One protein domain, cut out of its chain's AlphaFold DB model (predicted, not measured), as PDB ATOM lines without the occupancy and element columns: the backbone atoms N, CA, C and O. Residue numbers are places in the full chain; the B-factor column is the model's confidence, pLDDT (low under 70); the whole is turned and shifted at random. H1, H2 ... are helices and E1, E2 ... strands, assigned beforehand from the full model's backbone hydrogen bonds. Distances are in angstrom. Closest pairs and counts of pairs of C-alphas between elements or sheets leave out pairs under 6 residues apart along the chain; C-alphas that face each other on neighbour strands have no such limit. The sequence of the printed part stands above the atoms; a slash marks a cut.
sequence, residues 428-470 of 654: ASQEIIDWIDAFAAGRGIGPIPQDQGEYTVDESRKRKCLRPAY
ATOM      1  N   ALA A 428      23.979  33.446   4.419       81.81
ATOM      2  CA  ALA A 428      22.907  33.803   5.351       81.81
ATOM      3  C   ALA A 428      22.536  35.290   5.245       81.81
ATOM      4  O   ALA A 428      23.266  36.080   4.645       81.81
ATOM      5  N   SER A 429      21.406  35.678   5.839       83.69
ATOM      6  CA  SER A 429      21.076  37.095   6.021       83.69
ATOM      7  C   SER A 429      22.140  37.810   6.870       83.69
ATOM      8  O   SER A 429      22.769  37.199   7.737       83.69
ATOM      9  N   GLN A 430      22.319  39.120   6.656       82.00
ATOM     10  CA  GLN A 430      23.291  39.917   7.421       82.00
ATOM     11  C   GLN A 430      23.046  39.822   8.936       82.00
ATOM     12  O   GLN A 430      23.995  39.722   9.702       82.00
ATOM     13  N   GLU A 431      21.781  39.744   9.358       84.94
ATOM     14  CA  GLU A 431      21.400  39.569  10.765       84.94
ATOM     15  C   GLU A 431      21.966  38.280  11.379       84.94
ATOM     16  O   GLU A 431      22.426  38.294  12.520       84.94
ATOM     17  N   ILE A 432      21.963  37.165  10.636       85.69
ATOM     18  CA  ILE A 432      22.554  35.906  11.108       85.69
ATOM     19  C   ILE A 432      24.072  36.004  11.160       85.69
ATOM     20  O   ILE A 432      24.666  35.529  12.124       85.69
ATOM     21  N   ILE A 433      24.701  36.612  10.153       82.50
ATOM     22  CA  ILE A 433      26.159  36.790  10.125       82.50
ATOM     23  C   ILE A 433      26.600  37.619  11.339       82.50
ATOM     24  O   ILE A 433      27.458  37.178  12.100       82.50
ATOM     25  N   ASP A 434      25.935  38.749  11.589       82.06
ATOM     26  CA  ASP A 434      26.219  39.620  12.732       82.06
ATOM     27  C   ASP A 434      25.986  38.898  14.070       82.06
ATOM     28  O   ASP A 434      26.752  39.075  15.024       82.06
ATOM     29  N   TRP A 435      24.951  38.051  14.148       85.12
ATOM     30  CA  TRP A 435      24.669  37.233  15.328       85.12
ATOM     31  C   TRP A 435      25.752  36.172  15.573       85.12
ATOM     32  O   TRP A 435      26.225  36.037  16.704       85.12
ATOM     33  N   ILE A 436      26.194  35.456  14.531       81.94
ATOM     34  CA  ILE A 436      27.284  34.470  14.615       81.94
ATOM     35  C   ILE A 436      28.586  35.162  15.028       81.94
ATOM     36  O   ILE A 436      29.288  34.665  15.911       81.94
ATOM     37  N   ASP A 437      28.892  36.324  14.453       77.88
ATOM     38  CA  ASP A 437      30.085  37.096  14.793       77.88
ATOM     39  C   ASP A 437      30.035  37.613  16.237       77.88
ATOM     40  O   ASP A 437      31.043  37.586  16.946       77.88
ATOM     41  N   ALA A 438      28.872  38.061  16.719       77.88
ATOM     42  CA  ALA A 438      28.687  38.452  18.115       77.88
ATOM     43  C   ALA A 438      28.846  37.265  19.081       77.88
ATOM     44  O   ALA A 438      29.495  37.417  20.124       77.88
ATOM     45  N   PHE A 439      28.316  36.095  18.713       79.38
ATOM     46  CA  PHE A 439      28.467  34.850  19.463       79.38
ATOM     47  C   PHE A 439      29.938  34.417  19.534       79.38
ATOM     48  O   PHE A 439      30.469  34.202  20.624       79.38
ATOM     49  N   ALA A 440      30.626  34.367  18.390       75.44
ATOM     50  CA  ALA A 440      32.031  33.977  18.294       75.44
ATOM     51  C   ALA A 440      32.971  34.961  19.013       75.44
ATOM     52  O   ALA A 440      33.950  34.542  19.630       75.44
ATOM     53  N   ALA A 441      32.655  36.260  18.986       69.94
ATOM     54  CA  ALA A 441      33.402  37.295  19.700       69.94
ATOM     55  C   ALA A 441      33.077  37.366  21.205       69.94
ATOM     56  O   ALA A 441      33.679  38.164  21.923       69.94
ATOM     57  N   GLY A 442      32.116  36.576  21.700       70.31
ATOM     58  CA  GLY A 442      31.699  36.595  23.104       70.31
ATOM     59  C   GLY A 442      31.006  37.894  23.535       70.31
ATOM     60  O   GLY A 442      30.933  38.174  24.733       70.31
ATOM     61  N   ARG A 443      30.492  38.690  22.583       70.38
ATOM     62  CA  ARG A 443      29.806  39.971  22.848       70.38
ATOM     63  C   ARG A 443      28.385  39.793  23.400       70.38
ATOM     64  O   ARG A 443      27.825  40.751  23.923       70.38
ATOM     65  N   GLY A 444      27.829  38.583  23.323       68.25
ATOM     66  CA  GLY A 444      26.544  38.207  23.917       68.25
ATOM     67  C   GLY A 444      25.784  37.185  23.070       68.25
ATOM     68  O   GLY A 444      26.086  37.005  21.893       68.25
ATOM     69  N   ILE A 445      24.792  36.520  23.673       75.38
ATOM     70  CA  ILE A 445      23.859  35.625  22.971       75.38
ATOM     71  C   ILE A 445      22.513  36.350  22.865       75.38
ATOM     72  O   ILE A 445      21.760  36.419  23.834       75.38
ATOM     73  N   GLY A 446      22.237  36.947  21.703       76.12
ATOM     74  CA  GLY A 446      20.911  37.483  21.372       76.12
ATOM     75  C   GLY A 446      19.937  36.378  20.927       76.12
ATOM     76  O   GLY A 446      20.359  35.229  20.772       76.12
ATOM     77  N   PRO A 447      18.650  36.689  20.680       82.06
ATOM     78  CA  PRO A 447      17.730  35.735  20.058       82.06
ATOM     79  C   PRO A 447      18.247  35.327  18.672       82.06
ATOM     80  O   PRO A 447      18.746  36.174  17.934       82.06
ATOM     81  N   ILE A 448      18.131  34.041  18.330       84.19
ATOM     82  CA  ILE A 448      18.563  33.513  17.029       84.19
ATOM     83  C   ILE A 448      17.667  34.123  15.934       84.19
ATOM     84  O   ILE A 448      16.453  33.886  15.968       84.19
ATOM     85  N   PRO A 449      18.216  34.891  14.973       85.75
ATOM     86  CA  PRO A 449      17.436  35.436  13.866       85.75
ATOM     87  C   PRO A 449      16.930  34.318  12.945       85.75
ATOM     88  O   PRO A 449      17.590  33.293  12.776       85.75
ATOM     89  N   GLN A 450      15.764  34.513  12.323       84.19
ATOM     90  CA  GLN A 450      15.247  33.581  11.317       84.19
ATOM     91  C   GLN A 450      15.616  34.051   9.916       84.19
ATOM     92  O   GLN A 450      15.172  35.110   9.473       84.19
ATOM     93  N   ASP A 451      16.366  33.228   9.190       84.62
ATOM     94  CA  ASP A 451      16.586  33.456   7.772       84.62
ATOM     95  C   ASP A 451      15.348  33.056   6.977       84.62
ATOM     96  O   ASP A 451      14.851  31.937   7.098       84.62
ATOM     97  N   GLN A 452      14.863  33.955   6.131       79.94
ATOM     98  CA  GLN A 452      13.765  33.643   5.225       79.94
ATOM     99  C   GLN A 452      14.260  33.124   3.877       79.94
ATOM    100  O   GLN A 452      13.424  32.690   3.096       79.94
ATOM    101  N   GLY A 453      15.571  33.149   3.601       81.06
ATOM    102  CA  GLY A 453      16.136  32.872   2.279       81.06
ATOM    103  C   GLY A 453      15.853  33.989   1.268       81.06
ATOM    104  O   GLY A 453      15.104  34.932   1.529       81.06
ATOM    105  N   GLU A 454      16.440  33.883   0.079       78.88
ATOM    106  CA  GLU A 454      16.199  34.809  -1.030       78.88
ATOM    107  C   GLU A 454      15.495  34.089  -2.171       78.88
ATOM    108  O   GLU A 454      15.907  33.019  -2.618       78.88
ATOM    109  N   TYR A 455      14.423  34.696  -2.669       79.44
ATOM    110  CA  TYR A 455      13.621  34.140  -3.749       79.44
ATOM    111  C   TYR A 455      13.343  35.221  -4.781       79.44
ATOM    112  O   TYR A 455      12.959  36.336  -4.432       79.44
ATOM    113  N   THR A 456      13.481  34.863  -6.051       75.81
ATOM    114  CA  THR A 456      13.009  35.672  -7.172       75.81
ATOM    115  C   THR A 456      11.767  35.040  -7.790       75.81
ATOM    116  O   THR A 456      11.399  33.901  -7.492       75.81
ATOM    117  N   VAL A 457      11.095  35.792  -8.649       73.06
ATOM    118  CA  VAL A 457       9.968  35.312  -9.436       73.06
ATOM    119  C   VAL A 457      10.424  35.275 -10.886       73.06
ATOM    120  O   VAL A 457      10.841  36.294 -11.426       73.06
ATOM    121  N   ASP A 458      10.384  34.092 -11.489       69.56
ATOM    122  CA  ASP A 458      10.717  33.904 -12.900       69.56
ATOM    123  C   ASP A 458       9.641  34.525 -13.818       69.56
ATOM    124  O   ASP A 458       8.515  34.778 -13.377       69.56
ATOM    125  N   GLU A 459       9.943  34.718 -15.106       68.50
ATOM    126  CA  GLU A 459       9.015  35.242 -16.127       68.50
ATOM    127  C   GLU A 459       7.707  34.427 -16.189       68.50
ATOM    128  O   GLU A 459       6.623  34.960 -16.437       68.50
ATOM    129  N   SER A 460       7.786  33.141 -15.831       69.75
ATOM    130  CA  SER A 460       6.656  32.211 -15.692       69.75
ATOM    131  C   SER A 460       5.872  32.331 -14.368       69.75
ATOM    132  O   SER A 460       5.065  31.455 -14.049       69.75
ATOM    133  N   ARG A 461       6.109  33.369 -13.551       69.19
ATOM    134  CA  ARG A 461       5.561  33.566 -12.187       69.19
ATOM    135  C   ARG A 461       5.860  32.441 -11.185       69.19
ATOM    136  O   ARG A 461       5.202  32.342 -10.148       69.19
ATOM    137  N   LYS A 462       6.855  31.594 -11.451       68.25
ATOM    138  CA  LYS A 462       7.317  30.578 -10.495       68.25
ATOM    139  C   LYS A 462       8.329  31.193  -9.529       68.25
ATOM    140  O   LYS A 462       9.230  31.913  -9.947       68.25
ATOM    141  N   ARG A 463       8.181  30.894  -8.235       68.25
ATOM    142  CA  ARG A 463       9.137  31.291  -7.193       68.25
ATOM    143  C   ARG A 463      10.426  30.486  -7.392       68.25
ATOM    144  O   ARG A 463      10.435  29.283  -7.148       68.25
ATOM    145  N   LYS A 464      11.492  31.139  -7.851       72.69
ATOM    146  CA  LYS A 464      12.831  30.563  -8.001       72.69
ATOM    147  C   LYS A 464      13.638  30.898  -6.750       72.69
ATOM    148  O   LYS A 464      13.798  32.068  -6.407       72.69
ATOM    149  N   CYS A 465      14.095  29.874  -6.037       73.50
ATOM    150  CA  CYS A 465      14.986  30.047  -4.893       73.50
ATOM    151  C   CYS A 465      16.341  30.554  -5.403       73.50
ATOM    152  O   CYS A 465      16.950  29.898  -6.243       73.50
ATOM    153  N   LEU A 466      16.772  31.731  -4.948       69.69
ATOM    154  CA  LEU A 466      18.122  32.249  -5.188       69.69
ATOM    155  C   LEU A 466      19.075  31.787  -4.086       69.69
ATOM    156  O   LEU A 466      20.217  31.436  -4.365       69.69
ATOM    157  N   ARG A 467      18.590  31.769  -2.842       80.38
ATOM    158  CA  ARG A 467      19.343  31.342  -1.667       80.38
ATOM    159  C   ARG A 467      18.404  30.625  -0.696       80.38
ATOM    160  O   ARG A 467      17.404  31.227  -0.293       80.38
ATOM    161  N   PRO A 468      18.686  29.372  -0.301       77.62
ATOM    162  CA  PRO A 468      17.916  28.720   0.749       77.62
ATOM    163  C   PRO A 468      18.119  29.442   2.087       77.62
ATOM    164  O   PRO A 468      19.136  30.096   2.310       77.62
ATOM    165  N   ALA A 469      17.139  29.329   2.981       83.94
ATOM    166  CA  ALA A 469      17.253  29.853   4.335       83.94
ATOM    167  C   ALA A 469      18.379  29.145   5.104       83.94
ATOM    168  O   ALA A 469      18.467  27.916   5.083       83.94
ATOM    169  N   TYR A 470      19.210  29.912   5.809       85.12
ATOM    170  CA  TYR A 470      20.192  29.365   6.734       85.12
ATOM    171  C   TYR A 470      19.509  28.874   8.021       85.12
ATOM    172  O   TYR A 470      18.762  29.611   8.667       85.12
TER     173      TYR A 470
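This is residues 428 to 470 of the 654 residues of the protein "DUF2075 domain-containing protein" of Parascardovia denticolens IPLA 20019 (UniProt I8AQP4). A thin rod has the two-stranded hairpin E1 and E2 at one end and the single helix H1 at the other, with the long link 441 to 453 folding back past H1 to reach E1. The printed part has 43 residues, in the order H1, E1, E2. The class is mixed, helices and strands, with 20 residues, under half, in named elements. It is only just extended, close to loose, with a radius of gyration of the C-alphas of 14.2 A and spans of 46 by 14 by 10 A.

E1 is residues 454 to 457, 10.5 A long. E2 is residues 463 to 467, 11.6 A, ending at C-alpha 467 (19.343, 31.342, -1.667). H1 is residues 430 to 440, 15.2 A, beginning at C-alpha 430 (23.291, 39.917, 7.421).

E1 and E2 are antiparallel neighbours, a hairpin, at 151 degrees between directions. N 456 and O 464 are within hydrogen-bond range at 2.8 A. H1 and E2 are apart. In H1 every O i to N i+4 pair is within hydrogen-bond range.

The C-alphas farthest apart, of Gly 442 and Ser 460, are 46.4 A apart. The printed part has no cut. The link H1 to E1 is long. pLDDT is under 70 at residues 441, 444, 458 to 463 and 466.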